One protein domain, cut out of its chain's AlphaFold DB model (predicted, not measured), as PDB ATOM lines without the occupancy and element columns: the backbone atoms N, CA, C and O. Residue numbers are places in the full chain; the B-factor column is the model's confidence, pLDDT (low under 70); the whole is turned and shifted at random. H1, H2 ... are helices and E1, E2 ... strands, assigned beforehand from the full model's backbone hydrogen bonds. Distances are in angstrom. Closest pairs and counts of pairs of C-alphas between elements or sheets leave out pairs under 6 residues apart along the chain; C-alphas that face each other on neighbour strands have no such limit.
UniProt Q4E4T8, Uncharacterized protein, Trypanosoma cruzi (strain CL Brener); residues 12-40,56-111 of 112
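This is residues 12 to 40 and 56 to 111 of the 112 residues of an uncharacterized protein of Trypanosoma cruzi (strain CL Brener) (UniProt Q4E4T8). A small helical body is built round H5 in its middle: H3 packs on one side of H5, and H6 turns off the end of H5 to form a second group with H2 and H7. H1 stands about perpendicular to H3 and H5, the short H4 follows H3 at a corner far from the middle, and E1 sticks out from the end of H2 as an arm. The printed part has 85 residues with seven named helices and one named strand, in the order H1, H2, E1, H3, H4, H5, H6, H7; E1 pairs with no named strand, and the class is mostly helix. The whole is compact, with a radius of gyration of the C-alphas of 12.7 A, and spans 42 by 28 by 25 A.

H1, residues 12 to 20, is close to but not clearly touching H2, residues 25 to 35, where the closest C-alphas, those of Glu 20 and Ala 27, are 6.7 A apart. H1 and H5, residues 82 to 91, only just touch, with 3 pairs of C-alphas within 8 A, and only at their ends; the closest C-alphas are those of Leu 18 and Ser 83, 5.8 A apart. H2 meets E1, residues 36 to 40, only through their link. H2 touches H6, residues 96 to 104, about perpendicular at 76 degrees, with the C-alphas of His 29 and Ala 103 closest at 5.0 A. H2 also touches H7, residues 106 to 110, closest at the C-alphas of Leu 26 and Ala 109, 4.0 A. H3, residues 56 to 70, touches H5 at a steep tilt of 42 degrees, opposite ways; the closest C-alphas, those of Arg 62 and Thr 91, are 6.0 A apart. With residues 67 to 69 alone, H3 touches H4, residues 72 to 75, only at the corner; the C-alphas of Tyr 68 and Met 74 are closest, at 5.3 A. H5 and H6 touch only at the corner, closest at the C-alphas of Leu 90 and Arg 96, 4.8 A. H2 and H3 are apart. In H1, H2, H3, H5 and H6 every O i to N i+4 pair is within hydrogen-bond range; H7 has 0 of 1, but 2 of 2 O i to N i+3 pairs, and H4 is too short for an O i to N i+4 pair.

H1 begins at C-alpha 12, (-46.611, 26.018, 29.544), and is 11.9 A long. H2 measures 15.1 A and E1 13.3 A, ending at C-alpha 40, (-60.017, 52.488, 47.595). H3 is the longest helix, 21.2 A, H4 measures 5.0 A, and H5 14.1 A. H6 measures 11.9 A, and H7, 7.5 A, ends at C-alpha 110, (-29.188, 42.793, 44.843).

The C-alphas farthest apart, those of Thr 40 and Ala 73, are 44.8 A apart. Residues 41 to 55 are not printed, and C-alphas 40 and 56 are 21.3 A apart across this cut. Of the links that are printed whole, that from H4 to H5 is short and the others are tight. The mean pLDDT of the printed part is 92.7, and residue 12 alone is under 70.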
ATOM      1  N   TRP A  12     -47.666  25.173  30.108       56.73
ATOM      2  CA  TRP A  12     -46.611  26.018  29.544       56.73
ATOM      3  C   TRP A  12     -46.421  27.309  30.349       56.73
ATOM      4  O   TRP A  12     -45.288  27.758  30.522       56.73
ATOM      5  N   ASP A  13     -47.501  27.841  30.915       82.70
ATOM      6  CA  ASP A  13     -47.497  29.053  31.729       82.70
ATOM      7  C   ASP A  13     -46.900  28.788  33.113       82.70
ATOM      8  O   ASP A  13     -46.168  29.628  33.635       82.70
ATOM      9  N   GLU A  14     -47.104  27.592  33.677       90.98
ATOM     10  CA  GLU A  14     -46.550  27.247  34.993       90.98
ATOM     11  C   GLU A  14     -45.010  27.184  34.973       90.98
ATOM     12  O   GLU A  14     -44.341  27.752  35.836       90.98
ATOM     13  N   LEU A  15     -44.423  26.510  33.973       91.04
ATOM     14  CA  LEU A  15     -42.970  26.352  33.870       91.04
ATOM     15  C   LEU A  15     -42.317  27.687  33.578       91.04
ATOM     16  O   LEU A  15     -41.253  27.984  34.119       91.04
ATOM     17  N   ARG A  16     -42.954  28.472  32.712       93.06
ATOM     18  CA  ARG A  16     -42.508  29.813  32.386       93.06
ATOM     19  C   ARG A  16     -42.513  30.694  33.627       93.06
ATOM     20  O   ARG A  16     -41.488  31.286  33.933       93.06
ATOM     21  N   PHE A  17     -43.601  30.689  34.392       93.88
ATOM     22  CA  PHE A  17     -43.693  31.410  35.658       93.88
ATOM     23  C   PHE A  17     -42.550  31.038  36.618       93.88
ATOM     24  O   PHE A  17     -41.829  31.915  37.089       93.88
ATOM     25  N   LEU A  18     -42.303  29.746  36.852       94.96
ATOM     26  CA  LEU A  18     -41.228  29.308  37.754       94.96
ATOM     27  C   LEU A  18     -39.824  29.682  37.244       94.96
ATOM     28  O   LEU A  18     -38.942  30.016  38.039       94.96
ATOM     29  N   ASN A  19     -39.611  29.616  35.928       95.09
ATOM     30  CA  ASN A  19     -38.311  29.832  35.290       95.09
ATOM     31  C   ASN A  19     -38.020  31.287  34.900       95.09
ATOM     32  O   ASN A  19     -36.879  31.576  34.542       95.09
ATOM     33  N   GLU A  20     -39.016  32.171  34.917       94.45
ATOM     34  CA  GLU A  20     -38.866  33.591  34.575       94.45
ATOM     35  C   GLU A  20     -39.176  34.504  35.757       94.45
ATOM     36  O   GLU A  20     -38.479  35.493  35.935       94.45
ATOM     37  N   CYS A  21     -40.180  34.185  36.578       94.17
ATOM     38  CA  CYS A  21     -40.614  35.054  37.675       94.17
ATOM     39  C   CYS A  21     -40.008  34.668  39.026       94.17
ATOM     40  O   CYS A  21     -39.893  35.524  39.894       94.17
ATOM     41  N   LEU A  22     -39.624  33.401  39.213       95.51
ATOM     42  CA  LEU A  22     -39.047  32.915  40.474       95.51
ATOM     43  C   LEU A  22     -37.579  32.491  40.354       95.51
ATOM     44  O   LEU A  22     -37.032  31.915  41.282       95.51
ATOM     45  N   VAL A  23     -36.928  32.715  39.215       94.92
ATOM     46  CA  VAL A  23     -35.593  32.153  38.940       94.92
ATOM     47  C   VAL A  23     -34.477  32.735  39.816       94.92
ATOM     48  O   VAL A  23     -33.544  32.008  40.183       94.92
ATOM     49  N   ASP A  24     -34.595  34.010  40.176       94.68
ATOM     50  CA  ASP A  24     -33.654  34.764  41.000       94.68
ATOM     51  C   ASP A  24     -34.359  35.896  41.772       94.68
ATOM     52  O   ASP A  24     -35.564  36.125  41.625       94.68
ATOM     53  N   ALA A  25     -33.598  36.597  42.616       94.60
ATOM     54  CA  ALA A  25     -34.127  37.631  43.495       94.60
ATOM     55  C   ALA A  25     -34.672  38.853  42.734       94.60
ATOM     56  O   ALA A  25     -35.688  39.417  43.139       94.60
ATOM     57  N   LEU A  26     -34.056  39.239  41.611       95.35
ATOM     58  CA  LEU A  26     -34.528  40.351  40.782       95.35
ATOM     59  C   LEU A  26     -35.885  40.023  40.149       95.35
ATOM     60  O   LEU A  26     -36.806  40.839  40.203       95.35
ATOM     61  N   ALA A  27     -36.032  38.828  39.580       95.15
ATOM     62  CA  ALA A  27     -37.291  38.373  39.004       95.15
ATOM     63  C   ALA A  27     -38.424  38.366  40.041       95.15
ATOM     64  O   ALA A  27     -39.519  38.872  39.774       95.15
ATOM     65  N   VAL A  28     -38.137  37.864  41.245       95.91
ATOM     66  CA  VAL A  28     -39.095  37.842  42.355       95.91
ATOM     67  C   VAL A  28     -39.438  39.258  42.811       95.91
ATOM     68  O   VAL A  28     -40.615  39.553  43.000       95.91
ATOM     69  N   HIS A  29     -38.453  40.153  42.929       95.93
ATOM     70  CA  HIS A  29     -38.691  41.560  43.251       95.93
ATOM     71  C   HIS A  29     -39.649  42.215  42.250       95.93
ATOM     72  O   HIS A  29     -40.606  42.883  42.646       95.93
ATOM     73  N   LEU A  30     -39.435  41.993  40.949       95.52
ATOM     74  CA  LEU A  30     -40.294  42.535  39.897       95.52
ATOM     75  C   LEU A  30     -41.710  41.949  39.949       95.52
ATOM     76  O   LEU A  30     -42.677  42.695  39.790       95.52
ATOM     77  N   LEU A  31     -41.839  40.639  40.180       95.36
ATOM     78  CA  LEU A  31     -43.130  39.977  40.366       95.36
ATOM     79  C   LEU A  31     -43.878  40.590  41.557       95.36
ATOM     80  O   LEU A  31     -45.014  41.037  41.409       95.36
ATOM     81  N   VAL A  32     -43.230  40.640  42.720       94.74
ATOM     82  CA  VAL A  32     -43.816  41.123  43.973       94.74
ATOM     83  C   VAL A  32     -44.205  42.594  43.868       94.74
ATOM     84  O   VAL A  32     -45.345  42.939  44.162       94.74
ATOM     85  N   SER A  33     -43.314  43.445  43.358       94.05
ATOM     86  CA  SER A  33     -43.574  44.881  43.197       94.05
ATOM     87  C   SER A  33     -44.777  45.156  42.295       94.05
ATOM     88  O   SER A  33     -45.585  46.032  42.590       94.05
ATOM     89  N   ARG A  34     -44.937  44.381  41.214       93.08
ATOM     90  CA  ARG A  34     -46.096  44.482  40.308       93.08
ATOM     91  C   ARG A  34     -47.377  43.894  40.885       93.08
ATOM     92  O   ARG A  34     -48.451  44.177  40.367       93.08
ATOM     93  N   SER A  35     -47.264  43.067  41.917       93.39
ATOM     94  CA  SER A  35     -48.406  42.411  42.548       93.39
ATOM     95  C   SER A  35     -49.089  43.288  43.594       93.39
ATOM     96  O   SER A  35     -50.191  42.951  44.025       93.39
ATOM     97  N   PHE A  36     -48.467  44.399  44.001       93.38
ATOM     98  CA  PHE A  36     -49.123  45.408  44.825       93.38
ATOM     99  C   PHE A  36     -50.130  46.203  44.000       93.38
ATOM    100  O   PHE A  36     -49.792  46.819  42.989       93.38
ATOM    101  N   VAL A  37     -51.371  46.204  44.468       89.42
ATOM    102  CA  VAL A  37     -52.499  46.896  43.858       89.42
ATOM    103  C   VAL A  37     -53.002  47.942  44.844       89.42
ATOM    104  O   VAL A  37     -53.135  47.681  46.041       89.42
ATOM    105  N   ARG A  38     -53.273  49.144  44.332       86.44
ATOM    106  CA  ARG A  38     -53.962  50.186  45.094       86.44
ATOM    107  C   ARG A  38     -55.464  49.996  44.936       86.44
ATOM    108  O   ARG A  38     -55.962  49.955  43.814       86.44
ATOM    109  N   GLY A  39     -56.158  49.882  46.055       81.88
ATOM    110  CA  GLY A  39     -57.607  49.929  46.150       81.88
ATOM    111  C   GLY A  39     -58.062  51.210  46.838       81.88
ATOM    112  O   GLY A  39     -57.274  51.933  47.446       81.88
ATOM    113  N   THR A  40     -59.356  51.480  46.764       80.26
ATOM    114  CA  THR A  40     -60.017  52.488  47.595       80.26
ATOM    115  C   THR A  40     -60.843  51.757  48.639       80.26
ATOM    116  O   THR A  40     -61.599  50.849  48.285       80.26
ATOM    117  N   GLU A  56     -56.719  32.360  46.548       91.31
ATOM    118  CA  GLU A  56     -56.713  31.607  45.289       91.31
ATOM    119  C   GLU A  56     -55.297  31.483  44.712       91.31
ATOM    120  O   GLU A  56     -54.857  30.386  44.344       91.31
ATOM    121  N   VAL A  57     -54.531  32.578  44.735       92.53
ATOM    122  CA  VAL A  57     -53.126  32.591  44.305       92.53
ATOM    123  C   VAL A  57     -52.286  31.704  45.221       92.53
ATOM    124  O   VAL A  57     -51.499  30.885  44.752       92.53
ATOM    125  N   GLN A  58     -52.496  31.780  46.531       94.64
ATOM    126  CA  GLN A  58     -51.787  30.962  47.517       94.64
ATOM    127  C   GLN A  58     -52.099  29.465  47.383       94.64
ATOM    128  O   GLN A  58     -51.226  28.618  47.596       94.64
ATOM    129  N   VAL A  59     -53.331  29.096  47.027       94.41
ATOM    130  CA  VAL A  59     -53.690  27.713  46.684       94.41
ATOM    131  C   VAL A  59     -52.931  27.266  45.436       94.41
ATOM    132  O   VAL A  59     -52.274  26.223  45.476       94.41
ATOM    133  N   TYR A  60     -52.942  28.066  44.368       93.11
ATOM    134  CA  TYR A  60     -52.229  27.753  43.129       93.11
ATOM    135  C   TYR A  60     -50.714  27.596  43.341       93.11
ATOM    136  O   TYR A  60     -50.124  26.586  42.950       93.11
ATOM    137  N   LEU A  61     -50.073  28.534  44.042       95.02
ATOM    138  CA  LEU A  61     -48.638  28.470  44.331       95.02
ATOM    139  C   LEU A  61     -48.273  27.224  45.155       95.02
ATOM    140  O   LEU A  61     -47.254  26.582  44.887       95.02
ATOM    141  N   ARG A  62     -49.118  26.816  46.112       95.30
ATOM    142  CA  ARG A  62     -48.921  25.570  46.876       95.30
ATOM    143  C   ARG A  62     -49.051  24.324  46.004       95.30
ATOM    144  O   ARG A  62     -48.262  23.392  46.165       95.30
ATOM    145  N   GLN A  63     -49.991  24.310  45.059       94.64
ATOM    146  CA  GLN A  63     -50.116  23.218  44.087       94.64
ATOM    147  C   GLN A  63     -48.862  23.104  43.213       94.64
ATOM    148  O   GLN A  63     -48.347  21.997  43.025       94.64
ATOM    149  N   LEU A  64     -48.311  24.231  42.744       93.82
ATOM    150  CA  LEU A  64     -47.029  24.240  42.036       93.82
ATOM    151  C   LEU A  64     -45.904  23.704  42.920       93.82
ATOM    152  O   LEU A  64     -45.141  22.838  42.487       93.82
ATOM    153  N   LEU A  65     -45.816  24.158  44.171       95.30
ATOM    154  CA  LEU A  65     -44.766  23.713  45.078       95.30
ATOM    155  C   LEU A  65     -44.813  22.198  45.273       95.30
ATOM    156  O   LEU A  65     -43.786  21.526  45.156       95.30
ATOM    157  N   GLN A  66     -46.002  21.649  45.517       95.51
ATOM    158  CA  GLN A  66     -46.205  20.213  45.658       95.51
ATOM    159  C   GLN A  66     -45.822  19.464  44.374       95.51
ATOM    160  O   GLN A  66     -45.070  18.486  44.430       95.51
ATOM    161  N   LYS A  67     -46.284  19.932  43.210       93.64
ATOM    162  CA  LYS A  67     -46.016  19.323  41.898       93.64
ATOM    163  C   LYS A  67     -44.526  19.270  41.571       93.64
ATOM    164  O   LYS A  67     -44.022  18.236  41.132       93.64
ATOM    165  N   TYR A  68     -43.811  20.364  41.811       94.24
ATOM    166  CA  TYR A  68     -42.394  20.453  41.484       94.24
ATOM    167  C   TYR A  68     -41.490  19.884  42.574       94.24
ATOM    168  O   TYR A  68     -40.402  19.432  42.254       94.24
ATOM    169  N   THR A  69     -41.919  19.802  43.834       93.37
ATOM    170  CA  THR A  69     -41.100  19.198  44.903       93.37
ATOM    171  C   THR A  69     -41.213  17.674  44.933       93.37
ATOM    172  O   THR A  69     -40.229  16.990  45.219       93.37
ATOM    173  N   SER A  70     -42.385  17.128  44.595       92.65
ATOM    174  CA  SER A  70     -42.668  15.685  44.660       92.65
ATOM    175  C   SER A  70     -42.012  14.855  43.552       92.65
ATOM    176  O   SER A  70     -41.844  13.650  43.715       92.65
ATOM    177  N   SER A  71     -41.611  15.471  42.433       91.42
ATOM    178  CA  SER A  71     -41.094  14.750  41.265       91.42
ATOM    179  C   SER A  71     -39.732  15.260  40.813       91.42
ATOM    180  O   SER A  71     -39.584  16.391  40.350       91.42
ATOM    181  N   ALA A  72     -38.728  14.380  40.843       91.24
ATOM    182  CA  ALA A  72     -37.403  14.682  40.307       91.24
ATOM    183  C   ALA A  72     -37.437  15.030  38.807       91.24
ATOM    184  O   ALA A  72     -36.663  15.875  38.364       91.24
ATOM    185  N   ALA A  73     -38.343  14.422  38.034       93.07
ATOM    186  CA  ALA A  73     -38.515  14.742  36.619       93.07
ATOM    187  C   ALA A  73     -39.031  16.172  36.415       93.07
ATOM    188  O   ALA A  73     -38.572  16.855  35.504       93.07
ATOM    189  N   MET A  74     -39.933  16.646  37.280       91.82
ATOM    190  CA  MET A  74     -40.424  18.028  37.230       91.82
ATOM    191  C   MET A  74     -39.363  19.017  37.715       91.82
ATOM    192  O   MET A  74     -39.153  20.031  37.057       91.82
ATOM    193  N   ARG A  75     -38.605  18.691  38.776       92.05
ATOM    194  CA  ARG A  75     -37.464  19.517  39.226       92.05
ATOM    195  C   ARG A  75     -36.430  19.744  38.132       92.05
ATOM    196  O   ARG A  75     -35.929  20.850  38.002       92.05
ATOM    197  N   LYS A  76     -36.143  18.725  37.318       93.44
ATOM    198  CA  LYS A  76     -35.203  18.835  36.188       93.44
ATOM    199  C   LYS A  76     -35.656  19.813  35.098       93.44
ATOM    200  O   LYS A  76     -34.835  20.193  34.273       93.44
ATOM    201  N   LYS A  77     -36.933  20.212  35.073       93.01
ATOM    202  CA  LYS A  77     -37.449  21.234  34.148       93.01
ATOM    203  C   LYS A  77     -37.221  22.665  34.651       93.01
ATOM    204  O   LYS A  77     -37.459  23.613  33.903       93.01
ATOM    205  N   LEU A  78     -36.796  22.826  35.905       93.08
ATOM    206  CA  LEU A  78     -36.481  24.126  36.481       93.08
ATOM    207  C   LEU A  78     -35.069  24.549  36.079       93.08
ATOM    208  O   LEU A  78     -34.129  23.763  36.175       93.08
ATOM    209  N   LYS A  79     -34.918  25.808  35.671       92.67
ATOM    210  CA  LYS A  79     -33.617  26.413  35.358       92.67
ATOM    211  C   LYS A  79     -32.758  26.604  36.606       92.67
ATOM    212  O   LYS A  79     -31.536  26.577  36.512       92.67
ATOM    213  N   SER A  80     -33.392  26.805  37.759       91.59
ATOM    214  CA  SER A  80     -32.727  27.103  39.022       91.59
ATOM    215  C   SER A  80     -33.429  26.404  40.179       91.59
ATOM    216  O   SER A  80     -34.657  26.394  40.267       91.59
ATOM    217  N   ALA A  81     -32.651  25.859  41.117       90.62
ATOM    218  CA  ALA A  81     -33.194  25.362  42.380       90.62
ATOM    219  C   ALA A  81     -33.777  26.502  43.240       90.62
ATOM    220  O   ALA A  81     -34.673  26.257  44.051       90.62
ATOM    221  N   ARG A  82     -33.324  27.748  43.023       93.82
ATOM    222  CA  ARG A  82     -33.841  28.935  43.721       93.82
ATOM    223  C   ARG A  82     -35.316  29.190  43.422       93.82
ATOM    224  O   ARG A  82     -36.015  29.653  44.313       93.82
ATOM    225  N   SER A  83     -35.820  28.782  42.254       95.03
ATOM    226  CA  SER A  83     -37.254  28.845  41.940       95.03
ATOM    227  C   SER A  83     -38.115  28.151  42.986       95.03
ATOM    228  O   SER A  83     -39.149  28.683  43.381       95.03
ATOM    229  N   LEU A  84     -37.678  26.992  43.488       95.01
ATOM    230  CA  LEU A  84     -38.397  26.299  44.556       95.01
ATOM    231  C   LEU A  84     -38.237  26.985  45.901       95.01
ATOM    232  O   LEU A  84     -39.204  27.042  46.646       95.01
ATOM    233  N   TYR A  85     -37.054  27.516  46.199       94.88
ATOM    234  CA  TYR A  85     -36.831  28.271  47.427       94.88
ATOM    235  C   TYR A  85     -37.754  29.497  47.505       94.88
ATOM    236  O   TYR A  85     -38.497  29.651  48.469       94.88
ATOM    237  N   HIS A  86     -37.798  30.319  46.455       95.66
ATOM    238  CA  HIS A  86     -38.683  31.482  46.408       95.66
ATOM    239  C   HIS A  86     -40.163  31.085  46.457       95.66
ATOM    240  O   HIS A  86     -40.949  31.718  47.158       95.66
ATOM    241  N   LEU A  87     -40.544  29.997  45.778       96.25
ATOM    242  CA  LEU A  87     -41.904  29.465  45.850       96.25
ATOM    243  C   LEU A  87     -42.269  28.968  47.259       96.25
ATOM    244  O   LEU A  87     -43.397  29.172  47.705       96.25
ATOM    245  N   GLN A  88     -41.331  28.342  47.975       96.21
ATOM    246  CA  GLN A  88     -41.510  27.951  49.375       96.21
ATOM    247  C   GLN A  88     -41.744  29.176  50.255       96.21
ATOM    248  O   GLN A  88     -42.723  29.201  50.991       96.21
ATOM    249  N   CYS A  89     -40.925  30.222  50.127       95.98
ATOM    250  CA  CYS A  89     -41.112  31.455  50.890       95.98
ATOM    251  C   CYS A  89     -42.468  32.123  50.607       95.98
ATOM    252  O   CYS A  89     -43.139  32.556  51.537       95.98
ATOM    253  N   LEU A  90     -42.910  32.156  49.344       95.02
ATOM    254  CA  LEU A  90     -44.205  32.733  48.959       95.02
ATOM    255  C   LEU A  90     -45.417  31.939  49.470       95.02
ATOM    256  O   LEU A  90     -46.517  32.486  49.515       95.02
ATOM    257  N   THR A  91     -45.238  30.663  49.818       95.88
ATOM    258  CA  THR A  91     -46.326  29.761  50.238       95.88
ATOM    259  C   THR A  91     -46.279  29.386  51.716       95.88
ATOM    260  O   THR A  91     -47.248  28.817  52.230       95.88
ATOM    261  N   ASP A  92     -45.188  29.702  52.417       95.42
ATOM    262  CA  ASP A  92     -45.074  29.500  53.856       95.42
ATOM    263  C   ASP A  92     -45.982  30.489  54.586       95.42
ATOM    264  O   ASP A  92     -45.734  31.691  54.630       95.42
ATOM    265  N   VAL A  93     -47.036  29.962  55.207       93.23
ATOM    266  CA  VAL A  93     -48.038  30.741  55.943       93.23
ATOM    267  C   VAL A  93     -47.403  31.642  57.007       93.23
ATOM    268  O   VAL A  93     -47.936  32.713  57.276       93.23
ATOM    269  N   LYS A  94     -46.276  31.234  57.600       93.74
ATOM    270  CA  LYS A  94     -45.621  31.987  58.677       93.74
ATOM    271  C   LYS A  94     -44.733  33.118  58.175       93.74
ATOM    272  O   LYS A  94     -44.517  34.064  58.920       93.74
ATOM    273  N   ALA A  95     -44.204  33.002  56.959       92.59
ATOM    274  CA  ALA A  95     -43.164  33.897  56.452       92.59
ATOM    275  C   ALA A  95     -43.582  34.680  55.202       92.59
ATOM    276  O   ALA A  95     -42.935  35.666  54.871       92.59
ATOM    277  N   ARG A  96     -44.649  34.281  54.499       94.23
ATOM    278  CA  ARG A  96     -45.018  34.849  53.191       94.23
ATOM    279  C   ARG A  96     -45.257  36.356  53.210       94.23
ATOM    280  O   ARG A  96     -44.872  37.026  52.263       94.23
ATOM    281  N   GLU A  97     -45.876  36.888  54.265       93.75
ATOM    282  CA  GLU A  97     -46.175  38.323  54.363       93.75
ATOM    283  C   GLU A  97     -44.883  39.126  54.506       93.75
ATOM    284  O   GLU A  97     -44.632  40.050  53.735       93.75
ATOM    285  N   GLU A  98     -44.015  38.709  55.427       95.08
ATOM    286  CA  GLU A  98     -42.697  39.306  55.621       95.08
ATOM    287  C   GLU A  98     -41.824  39.155  54.368       95.08
ATOM    288  O   GLU A  98     -41.205  40.119  53.921       95.08
ATOM    289  N   PHE A  99     -41.829  37.977  53.743       96.21
ATOM    290  CA  PHE A  99     -41.091  37.728  52.511       96.21
ATOM    291  C   PHE A  99     -41.550  38.648  51.378       96.21
ATOM    292  O   PHE A  99     -40.708  39.206  50.684       96.21
ATOM    293  N   VAL A 100     -42.860  38.842  51.202       95.13
ATOM    294  CA  VAL A 100     -43.410  39.775  50.209       95.13
ATOM    295  C   VAL A 100     -42.963  41.206  50.505       95.13
ATOM    296  O   VAL A 100     -42.540  41.903  49.589       95.13
ATOM    297  N   LEU A 101     -42.984  41.645  51.765       93.67
ATOM    298  CA  LEU A 101     -42.514  42.985  52.133       93.67
ATOM    299  C   LEU A 101     -41.017  43.174  51.855       93.67
ATOM    300  O   LEU A 101     -40.624  44.190  51.283       93.67
ATOM    301  N   ILE A 102     -40.187  42.191  52.205       95.25
ATOM    302  CA  ILE A 102     -38.743  42.226  51.942       95.25
ATOM    303  C   ILE A 102     -38.482  42.205  50.434       95.25
ATOM    304  O   ILE A 102     -37.724  43.032  49.930       95.25
ATOM    305  N   ALA A 103     -39.132  41.301  49.701       95.34
ATOM    306  CA  ALA A 103     -38.972  41.164  48.260       95.34
ATOM    307  C   ALA A 103     -39.463  42.395  47.485       95.34
ATOM    308  O   ALA A 103     -38.964  42.669  46.396       95.34
ATOM    309  N   ALA A 104     -40.398  43.169  48.039       94.34
ATOM    310  CA  ALA A 104     -40.834  44.442  47.468       94.34
ATOM    311  C   ALA A 104     -39.749  45.527  47.520       94.34
ATOM    312  O   ALA A 104     -39.809  46.493  46.761       94.34
ATOM    313  N   HIS A 105     -38.759  45.399  48.405       94.08
ATOM    314  CA  HIS A 105     -37.708  46.394  48.541       94.08
ATOM    315  C   HIS A 105     -36.639  46.227  47.441       94.08
ATOM    316  O   HIS A 105     -36.195  45.103  47.198       94.08
ATOM    317  N   PRO A 106     -36.151  47.314  46.805       92.47
ATOM    318  CA  PRO A 106     -35.161  47.223  45.725       92.47
ATOM    319  C   PRO A 106     -33.867  46.491  46.101       92.47
ATOM    320  O   PRO A 106     -33.298  45.792  45.269       92.47
ATOM    321  N   SER A 107     -33.428  46.581  47.364       93.78
ATOM    322  CA  SER A 107     -32.222  45.875  47.831       93.78
ATOM    323  C   SER A 107     -32.352  44.352  47.771       93.78
ATOM    324  O   SER A 107     -31.343  43.654  47.751       93.78
ATOM    325  N   PHE A 108     -33.572  43.805  47.743       93.10
ATOM    326  CA  PHE A 108     -33.758  42.368  47.583       93.10
ATOM    327  C   PHE A 108     -33.222  41.889  46.234       93.10
ATOM    328  O   PHE A 108     -32.583  40.839  46.179       93.10
ATOM    329  N   ALA A 109     -33.394  42.681  45.170       88.37
ATOM    330  CA  ALA A 109     -32.895  42.356  43.836       88.37
ATOM    331  C   ALA A 109     -31.360  42.266  43.757       88.37
ATOM    332  O   ALA A 109     -30.832  41.650  42.837       88.37
ATOM    333  N   GLU A 110     -30.650  42.847  44.727       87.57
ATOM    334  CA  GLU A 110     -29.188  42.793  44.843       87.57
ATOM    335  C   GLU A 110     -28.696  41.541  45.590       87.57
ATOM    336  O   GLU A 110     -27.492  41.322  45.714       87.57
ATOM    337  N   THR A 111     -29.609  40.698  46.085       77.64
ATOM    338  CA  THR A 111     -29.263  39.450  46.775       77.64
ATOM    339  C   THR A 111     -28.739  38.433  45.756       77.64
ATOM    340  O   THR A 111     -29.512  37.854  44.990       77.64
TER     341      THR A 111